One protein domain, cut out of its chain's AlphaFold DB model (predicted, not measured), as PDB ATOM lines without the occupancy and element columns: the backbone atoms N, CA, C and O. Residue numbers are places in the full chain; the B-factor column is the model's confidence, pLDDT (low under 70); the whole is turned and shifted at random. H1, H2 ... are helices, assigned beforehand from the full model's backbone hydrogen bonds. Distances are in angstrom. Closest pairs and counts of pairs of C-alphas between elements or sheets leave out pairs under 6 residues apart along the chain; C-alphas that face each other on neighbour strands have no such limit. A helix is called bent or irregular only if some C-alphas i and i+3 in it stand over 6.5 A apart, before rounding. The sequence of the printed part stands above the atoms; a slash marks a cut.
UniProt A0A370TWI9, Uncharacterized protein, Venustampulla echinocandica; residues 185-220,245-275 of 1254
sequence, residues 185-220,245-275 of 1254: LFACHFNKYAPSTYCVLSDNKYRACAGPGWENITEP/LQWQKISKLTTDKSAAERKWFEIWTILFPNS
ATOM      1  N   LEU A 185      33.129 131.216  31.996       87.44
ATOM      2  CA  LEU A 185      33.579 129.928  32.519       87.44
ATOM      3  C   LEU A 185      32.469 129.240  33.328       87.44
ATOM      4  O   LEU A 185      31.854 129.865  34.197       87.44
ATOM      5  N   PHE A 186      32.222 127.954  33.071       92.44
ATOM      6  CA  PHE A 186      31.162 127.176  33.720       92.44
ATOM      7  C   PHE A 186      31.485 126.888  35.191       92.44
ATOM      8  O   PHE A 186      32.494 126.257  35.504       92.44
ATOM      9  N   ALA A 187      30.621 127.319  36.111       92.19
ATOM     10  CA  ALA A 187      30.843 127.170  37.545       92.19
ATOM     11  C   ALA A 187      30.869 125.689  37.974       92.19
ATOM     12  O   ALA A 187      30.124 124.868  37.435       92.19
ATOM     13  N   CYS A 188      31.674 125.346  38.987       94.06
ATOM     14  CA  CYS A 188      31.595 124.030  39.634       94.06
ATOM     15  C   CYS A 188      30.183 123.829  40.214       94.06
ATOM     16  O   CYS A 188      29.754 124.626  41.048       94.06
ATOM     17  N   HIS A 189      29.475 122.769  39.799       94.75
ATOM     18  CA  HIS A 189      28.088 122.478  40.199       94.75
ATOM     19  C   HIS A 189      27.861 122.582  41.712       94.75
ATOM     20  O   HIS A 189      26.952 123.280  42.147       94.75
ATOM     21  N   PHE A 190      28.732 121.966  42.514       93.88
ATOM     22  CA  PHE A 190      28.653 121.989  43.978       93.88
ATOM     23  C   PHE A 190      28.872 123.390  44.565       93.88
ATOM     24  O   PHE A 190      28.066 123.853  45.369       93.88
ATOM     25  N   ASN A 191      29.897 124.115  44.103       91.19
ATOM     26  CA  ASN A 191      30.170 125.494  44.530       91.19
ATOM     27  C   ASN A 191      29.027 126.453  44.131       91.19
ATOM     28  O   ASN A 191      28.664 127.346  44.884       91.19
ATOM     29  N   LYS A 192      28.398 126.235  42.972       93.50
ATOM     30  CA  LYS A 192      27.240 127.004  42.489       93.50
ATOM     31  C   LYS A 192      25.935 126.656  43.227       93.50
ATOM     32  O   LYS A 192      25.055 127.509  43.286       93.50
ATOM     33  N   TYR A 193      25.813 125.449  43.788       93.75
ATOM     34  CA  TYR A 193      24.676 125.016  44.613       93.75
ATOM     35  C   TYR A 193      24.777 125.498  46.065       93.75
ATOM     36  O   TYR A 193      23.834 126.099  46.574       93.75
ATOM     37  N   ALA A 194      25.924 125.291  46.718       91.19
ATOM     38  CA  ALA A 194      26.139 125.671  48.112       91.19
ATOM     39  C   ALA A 194      27.528 126.314  48.318       91.19
ATOM     40  O   ALA A 194      28.439 125.667  48.851       91.19
ATOM     41  N   PRO A 195      27.717 127.596  47.937       86.81
ATOM     42  CA  PRO A 195      29.014 128.271  48.041       86.81
ATOM     43  C   PRO A 195      29.587 128.240  49.465       86.81
ATOM     44  O   PRO A 195      30.769 127.980  49.665       86.81
ATOM     45  N   SER A 196      28.735 128.433  50.476       81.00
ATOM     46  CA  SER A 196      29.109 128.397  51.896       81.00
ATOM     47  C   SER A 196      29.520 127.016  52.414       81.00
ATOM     48  O   SER A 196      30.094 126.939  53.492       81.00
ATOM     49  N   THR A 197      29.230 125.940  51.681       83.06
ATOM     50  CA  THR A 197      29.607 124.568  52.057       83.06
ATOM     51  C   THR A 197      30.914 124.149  51.383       83.06
ATOM     52  O   THR A 197      31.745 123.497  52.007       83.06
ATOM     53  N   TYR A 198      31.131 124.560  50.128       77.56
ATOM     54  CA  TYR A 198      32.264 124.098  49.311       77.56
ATOM     55  C   TYR A 198      33.386 125.135  49.102       77.56
ATOM     56  O   TYR A 198      34.414 124.793  48.522       77.56
ATOM     57  N   CYS A 199      33.222 126.382  49.564       69.69
ATOM     58  CA  CYS A 199      34.204 127.469  49.402       69.69
ATOM     59  C   CYS A 199      34.853 127.934  50.730       69.69
ATOM     60  O   CYS A 199      35.597 128.915  50.755       69.69
ATOM     61  N   VAL A 200      34.581 127.267  51.860       56.34
ATOM     62  CA  VAL A 200      35.136 127.659  53.172       56.34
ATOM     63  C   VAL A 200      36.584 127.186  53.328       56.34
ATOM     64  O   VAL A 200      36.913 126.022  53.130       56.34
ATOM     65  N   LEU A 201      37.455 128.120  53.714       54.16
ATOM     66  CA  LEU A 201      38.918 127.981  53.733       54.16
ATOM     67  C   LEU A 201      39.494 127.136  54.892       54.16
ATOM     68  O   LEU A 201      40.716 127.079  55.025       54.16
ATOM     69  N   SER A 202      38.668 126.519  55.745       44.19
ATOM     70  CA  SER A 202      39.134 125.843  56.971       44.19
ATOM     71  C   SER A 202      39.814 124.496  56.716       44.19
ATOM     72  O   SER A 202      40.800 124.180  57.377       44.19
ATOM     73  N   ASP A 203      39.322 123.719  55.748       49.41
ATOM     74  CA  ASP A 203      39.692 122.313  55.580       49.41
ATOM     75  C   ASP A 203      40.108 122.006  54.138       49.41
ATOM     76  O   ASP A 203      39.345 122.166  53.185       49.41
ATOM     77  N   ASN A 204      41.331 121.499  53.963       54.16
ATOM     78  CA  ASN A 204      41.958 121.331  52.644       54.16
ATOM     79  C   ASN A 204      41.274 120.308  51.705       54.16
ATOM     80  O   ASN A 204      41.717 120.163  50.566       54.16
ATOM     81  N   LYS A 205      40.200 119.626  52.132       59.03
ATOM     82  CA  LYS A 205      39.492 118.600  51.341       59.03
ATOM     83  C   LYS A 205      38.890 119.126  50.031       59.03
ATOM     84  O   LYS A 205      38.894 118.398  49.045       59.03
ATOM     85  N   TYR A 206      38.406 120.373  49.995       56.84
ATOM     86  CA  TYR A 206      37.602 120.890  48.868       56.84
ATOM     87  C   TYR A 206      38.279 121.982  48.020       56.84
ATOM     88  O   TYR A 206      37.638 122.549  47.133       56.84
ATOM     89  N   ARG A 207      39.587 122.236  48.210       47.97
ATOM     90  CA  ARG A 207      40.348 123.275  47.473       47.97
ATOM     91  C   ARG A 207      40.201 123.214  45.942       47.97
ATOM     92  O   ARG A 207      40.347 124.243  45.294       47.97
ATOM     93  N   ALA A 208      39.893 122.050  45.364       52.16
ATOM     94  CA  ALA A 208      39.763 121.862  43.918       52.16
ATOM     95  C   ALA A 208      38.551 122.571  43.264       52.16
ATOM     96  O   ALA A 208      38.642 122.916  42.091       52.16
ATOM     97  N   CYS A 209      37.444 122.836  43.981       54.16
ATOM     98  CA  CYS A 209      36.292 123.575  43.415       54.16
ATOM     99  C   CYS A 209      36.312 125.093  43.686       54.16
ATOM    100  O   CYS A 209      35.393 125.804  43.267       54.16
ATOM    101  N   ALA A 210      37.369 125.602  44.328       47.12
ATOM    102  CA  ALA A 210      37.650 127.029  44.491       47.12
ATOM    103  C   ALA A 210      38.531 127.570  43.338       47.12
ATOM    104  O   ALA A 210      39.488 128.308  43.562       47.12
ATOM    105  N   GLY A 211      38.226 127.159  42.103       49.28
ATOM    106  CA  GLY A 211      38.969 127.505  40.889       49.28
ATOM    107  C   GLY A 211      38.093 128.177  39.822       49.28
ATOM    108  O   GLY A 211      36.863 128.124  39.917       49.28
ATOM    109  N   PRO A 212      38.707 128.820  38.810       50.56
ATOM    110  CA  PRO A 212      37.977 129.364  37.670       50.56
ATOM    111  C   PRO A 212      37.248 128.234  36.930       50.56
ATOM    112  O   PRO A 212      37.724 127.103  36.882       50.56
ATOM    113  N   GLY A 213      36.063 128.539  36.403       59.53
ATOM    114  CA  GLY A 213      35.168 127.530  35.843       59.53
ATOM    115  C   GLY A 213      35.712 126.801  34.607       59.53
ATOM    116  O   GLY A 213      36.688 127.212  33.984       59.53
ATOM    117  N   TRP A 214      35.023 125.735  34.215       76.75
ATOM    118  CA  TRP A 214      35.386 124.913  33.063       76.75
ATOM    119  C   TRP A 214      35.137 125.685  31.757       76.75
ATOM    120  O   TRP A 214      34.073 126.283  31.590       76.75
ATOM    121  N   GLU A 215      36.079 125.655  30.811       69.31
ATOM    122  CA  GLU A 215      35.875 126.218  29.460       69.31
ATOM    123  C   GLU A 215      34.995 125.315  28.581       69.31
ATOM    124  O   GLU A 215      34.288 125.791  27.694       69.31
ATOM    125  N   ASN A 216      35.004 124.002  28.834       70.81
ATOM    126  CA  ASN A 216      34.234 123.019  28.081       70.81
ATOM    127  C   ASN A 216      33.834 121.823  28.972       70.81
ATOM    128  O   ASN A 216      34.504 121.511  29.951       70.81
ATOM    129  N   ILE A 217      32.724 121.167  28.626       68.12
ATOM    130  CA  ILE A 217      32.082 120.067  29.375       68.12
ATOM    131  C   ILE A 217      32.061 118.764  28.545       68.12
ATOM    132  O   ILE A 217      31.580 117.729  29.001       68.12
ATOM    133  N   THR A 218      32.594 118.767  27.315       51.16
ATOM    134  CA  THR A 218      32.722 117.534  26.514       51.16
ATOM    135  C   THR A 218      33.778 116.572  27.056       51.16
ATOM    136  O   THR A 218      33.597 115.367  26.917       51.16
ATOM    137  N   GLU A 219      34.845 117.081  27.679       50.47
ATOM    138  CA  GLU A 219      36.008 116.290  28.111       50.47
ATOM    139  C   GLU A 219      36.465 116.660  29.538       50.47
ATOM    140  O   GLU A 219      37.544 117.221  29.724       50.47
ATOM    141  N   PRO A 220      35.662 116.379  30.579       43.09
ATOM    142  CA  PRO A 220      36.157 116.456  31.943       43.09
ATOM    143  C   PRO A 220      37.098 115.274  32.221       43.09
ATOM    144  O   PRO A 220      36.672 114.117  32.209       43.09
ATOM    145  N   LEU A 245      23.051 105.465  39.793       89.06
ATOM    146  CA  LEU A 245      22.070 105.858  38.773       89.06
ATOM    147  C   LEU A 245      22.208 107.323  38.330       89.06
ATOM    148  O   LEU A 245      21.886 107.635  37.184       89.06
ATOM    149  N   GLN A 246      22.681 108.222  39.197       93.56
ATOM    150  CA  GLN A 246      23.040 109.591  38.810       93.56
ATOM    151  C   GLN A 246      24.330 109.580  37.980       93.56
ATOM    152  O   GLN A 246      24.350 110.136  36.881       93.56
ATOM    153  N   TRP A 247      25.354 108.841  38.420       91.81
ATOM    154  CA  TRP A 247      26.593 108.644  37.657       91.81
ATOM    155  C   TRP A 247      26.347 108.090  36.245       91.81
ATOM    156  O   TRP A 247      26.832 108.666  35.272       91.81
ATOM    157  N   GLN A 248      25.520 107.047  36.103       92.38
ATOM    158  CA  GLN A 248      25.189 106.447  34.800       92.38
ATOM    159  C   GLN A 248      24.379 107.375  33.867       92.38
ATOM    160  O   GLN A 248      24.285 107.121  32.662       92.38
ATOM    161  N   LYS A 249      23.753 108.435  34.398       94.94
ATOM    162  CA  LYS A 249      23.122 109.488  33.585       94.94
ATOM    163  C   LYS A 249      24.156 110.528  33.156       94.94
ATOM    164  O   LYS A 249      24.237 110.830  31.968       94.94
ATOM    165  N   ILE A 250      24.990 111.010  34.083       94.00
ATOM    166  CA  ILE A 250      26.064 111.983  33.804       94.00
ATOM    167  C   ILE A 250      27.018 111.445  32.728       94.00
ATOM    168  O   ILE A 250      27.305 112.149  31.761       94.00
ATOM    169  N   SER A 251      27.418 110.171  32.816       88.50
ATOM    170  CA  SER A 251      28.323 109.535  31.847       88.50
ATOM    171  C   SER A 251      27.743 109.378  30.433       88.50
ATOM    172  O   SER A 251      28.486 109.067  29.507       88.50
ATOM    173  N   LYS A 252      26.426 109.553  30.247       92.44
ATOM    174  CA  LYS A 252      25.782 109.593  28.922       92.44
ATOM    175  C   LYS A 252      25.743 111.018  28.368       92.44
ATOM    176  O   LYS A 252      25.942 111.211  27.171       92.44
ATOM    177  N   LEU A 253      25.548 112.017  29.233       91.31
ATOM    178  CA  LEU A 253      25.561 113.431  28.846       91.31
ATOM    179  C   LEU A 253      26.949 113.913  28.415       91.31
ATOM    180  O   LEU A 253      27.057 114.706  27.481       91.31
ATOM    181  N   THR A 254      28.026 113.413  29.029       86.12
ATOM    182  CA  THR A 254      29.391 113.714  28.564       86.12
ATOM    183  C   THR A 254      29.597 113.252  27.119       86.12
ATOM    184  O   THR A 254      30.090 114.038  26.314       86.12
ATOM    185  N   THR A 255      29.107 112.061  26.747       86.00
ATOM    186  CA  THR A 255      29.217 111.507  25.378       86.00
ATOM    187  C   THR A 255      28.283 112.124  24.328       86.00
ATOM    188  O   THR A 255      28.485 111.903  23.134       86.00
ATOM    189  N   ASP A 256      27.263 112.888  24.729       85.38
ATOM    190  CA  ASP A 256      26.344 113.549  23.793       85.38
ATOM    191  C   ASP A 256      27.039 114.690  23.010       85.38
ATOM    192  O   ASP A 256      28.072 115.215  23.424       85.38
ATOM    193  N   LYS A 257      26.476 115.117  21.876       85.44
ATOM    194  CA  LYS A 257      26.971 116.251  21.067       85.44
ATOM    195  C   LYS A 257      26.188 117.552  21.299       85.44
ATOM    196  O   LYS A 257      26.352 118.511  20.546       85.44
ATOM    197  N   SER A 258      25.348 117.607  22.334       88.44
ATOM    198  CA  SER A 258      24.697 118.838  22.794       88.44
ATOM    199  C   SER A 258      25.697 119.898  23.279       88.44
ATOM    200  O   SER A 258      26.812 119.597  23.709       88.44
ATOM    201  N   ALA A 259      25.284 121.167  23.202       90.00
ATOM    202  CA  ALA A 259      26.091 122.305  23.635       90.00
ATOM    203  C   ALA A 259      26.440 122.223  25.134       90.00
ATOM    204  O   ALA A 259      25.605 121.827  25.948       90.00
ATOM    205  N   ALA A 260      27.651 122.654  25.503       88.38
ATOM    206  CA  ALA A 260      28.176 122.537  26.867       88.38
ATOM    207  C   ALA A 260      27.254 123.158  27.936       88.38
ATOM    208  O   ALA A 260      27.018 122.539  28.967       88.38
ATOM    209  N   GLU A 261      26.645 124.314  27.659       93.50
ATOM    210  CA  GLU A 261      25.646 124.951  28.533       93.50
ATOM    211  C   GLU A 261      24.453 124.030  28.839       93.50
ATOM    212  O   GLU A 261      24.055 123.876  29.995       93.50
ATOM    213  N   ARG A 262      23.925 123.341  27.821       94.06
ATOM    214  CA  ARG A 262      22.835 122.378  27.999       94.06
ATOM    215  C   ARG A 262      23.284 121.178  28.834       94.06
ATOM    216  O   ARG A 262      22.555 120.779  29.738       94.06
ATOM    217  N   LYS A 263      24.491 120.651  28.591       95.06
ATOM    218  CA  LYS A 263      25.075 119.588  29.427       95.06
ATOM    219  C   LYS A 263      25.226 120.029  30.879       95.06
ATOM    220  O   LYS A 263      24.925 119.245  31.771       95.06
ATOM    221  N   TRP A 264      25.652 121.270  31.128       96.25
ATOM    222  CA  TRP A 264      25.785 121.811  32.482       96.25
ATOM    223  C   TRP A 264      24.450 121.750  33.231       96.25
ATOM    224  O   TRP A 264      24.398 121.234  34.348       96.25
ATOM    225  N   PHE A 265      23.364 122.205  32.597       96.69
ATOM    226  CA  PHE A 265      22.026 122.180  33.189       96.69
ATOM    227  C   PHE A 265      21.453 120.767  33.337       96.69
ATOM    228  O   PHE A 265      20.890 120.442  34.381       96.69
ATOM    229  N   GLU A 266      21.632 119.885  32.353       96.31
ATOM    230  CA  GLU A 266      21.162 118.500  32.474       96.31
ATOM    231  C   GLU A 266      21.935 117.742  33.578       96.31
ATOM    232  O   GLU A 266      21.311 117.056  34.389       96.31
ATOM    233  N   ILE A 267      23.249 117.967  33.731       95.75
ATOM    234  CA  ILE A 267      24.045 117.474  34.874       95.75
ATOM    235  C   ILE A 267      23.544 118.063  36.203       95.75
ATOM    236  O   ILE A 267      23.398 117.315  37.171       95.75
ATOM    237  N   TRP A 268      23.204 119.358  36.262       97.00
ATOM    238  CA  TRP A 268      22.617 119.975  37.462       97.00
ATOM    239  C   TRP A 268      21.324 119.271  37.889       97.00
ATOM    240  O   TRP A 268      21.195 118.901  39.052       97.00
ATOM    241  N   THR A 269      20.400 119.003  36.958       96.25
ATOM    242  CA  THR A 269      19.143 118.290  37.277       96.25
ATOM    243  C   THR A 269      19.349 116.846  37.744       96.25
ATOM    244  O   THR A 269      18.473 116.282  38.397       96.25
ATOM    245  N   ILE A 270      20.497 116.234  37.434       96.25
ATOM    246  CA  ILE A 270      20.855 114.898  37.921       96.25
ATOM    247  C   ILE A 270      21.479 114.970  39.317       96.25
ATOM    248  O   ILE A 270      21.150 114.138  40.160       96.25
ATOM    249  N   LEU A 271      22.369 115.935  39.570       96.00
ATOM    250  CA  LEU A 271      23.030 116.105  40.869       96.00
ATOM    251  C   LEU A 271      22.069 116.636  41.941       96.00
ATOM    252  O   LEU A 271      22.051 116.112  43.051       96.00
ATOM    253  N   PHE A 272      21.238 117.623  41.599       96.38
ATOM    254  CA  PHE A 272      20.370 118.342  42.534       96.38
ATOM    255  C   PHE A 272      18.897 118.315  42.072       96.38
ATOM    256  O   PHE A 272      18.321 119.361  41.769       96.38
ATOM    257  N   PRO A 273      18.247 117.135  42.005       94.88
ATOM    258  CA  PRO A 273      16.917 116.975  41.399       94.88
ATOM    259  C   PRO A 273      15.787 117.731  42.119       94.88
ATOM    260  O   PRO A 273      14.737 117.964  41.526       94.88
ATOM    261  N   ASN A 274      15.996 118.122  43.381       95.06
ATOM    262  CA  ASN A 274      15.042 118.887  44.190       95.06
ATOM    263  C   ASN A 274      15.304 120.407  44.158       95.06
ATOM    264  O   ASN A 274      14.564 121.169  44.780       95.06
ATOM    265  N   SER A 275      16.358 120.850  43.466       94.44
ATOM    266  CA  SER A 275      16.860 122.224  43.511       94.44
ATOM    267  C   SER A 275      16.602 122.934  42.180       94.44
ATOM    268  O   SER A 275      16.882 122.359  41.125       94.44
TER     269      SER A 275
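This is residues 185 to 220 and 245 to 275 of the 1254 residues of an uncharacterized protein of Venustampulla echinocandica (UniProt A0A370TWI9). A helical hairpin of two long helices, H4 and H5 side by side, makes one end of this domain, and a loose group of three short helices, H1, H2 and H3, makes the other. H1 lies nearest the middle, between H2 and the hairpin, while residues 210 to 220 run back from H3 toward the hairpin as a link without a named element. The printed part has 67 residues with five named helices, in the order H1 to H5, and no named strand; its class is all helix. It is only just compact, close to loose, with a radius of gyration of the C-alphas of 12.7 A and spans of 38 by 26 by 17 A.

Find C-alpha 260 at (28.176, 122.537, 26.867); from there H5, residues 260 to 271, runs 16.2 A to C-alpha 271 at (23.030, 116.105, 40.869). H4, residues 245 to 255, is also 16.2 A long and begins at C-alpha 245 at (22.070, 105.858, 38.773). Go back to C-alpha 189 at (28.088, 122.478, 40.199) for H1, residues 189 to 193, 6.1 A. H2 is residues 195 to 198, 5.4 A. H3, residues 204 to 209, is 11.1 A long and irregular: C-alphas 205 and 208 are 8.1 A apart.

Start at H5, which touches H4 at a shallow tilt of 7 degrees, opposite ways, a helical hairpin; their closest C-alphas are those of Gln 246 and Ile 270, 5.8 A apart. Next look from H5 to H1, which is close but not clearly touching, with the closest C-alphas, those of His 189 and Trp 268, 6.6 A apart. H1 and H2 only just touch, with 3 pairs of C-alphas within 8 A, and touch only at the corner by their link; their closest C-alphas are those of Asn 191 and Tyr 198, 5.4 A apart. H3 is close to H2 but not clearly touching, the closest C-alphas being those of Tyr 198 and Tyr 206, 6.2 A apart. H3 and H5 are apart, and so are H3 and H4. In H1 and H5 every O i to N i+4 pair is within hydrogen-bond range; in H4 5 of 7 are, in H3 0 of 2, with 1 of 3 O i to N i+3 pairs within range, and H2 is too short for an i+4 pair.

The two C-alphas farthest apart, those of Ser 202 and Lys 257, are 39.1 A apart. Residues 221 to 244 are not printed, and C-alphas 220 and 245 stand 18.9 A apart across this cut, which falls in the link from H3 to H4. Of the links that are printed whole, H1 to H2, H2 to H3 and H4 to H5 are tight. The mean pLDDT of the printed part is 80.0; look for values under 70 at residues 199 to 213, residue 215 and residues 217 to 220.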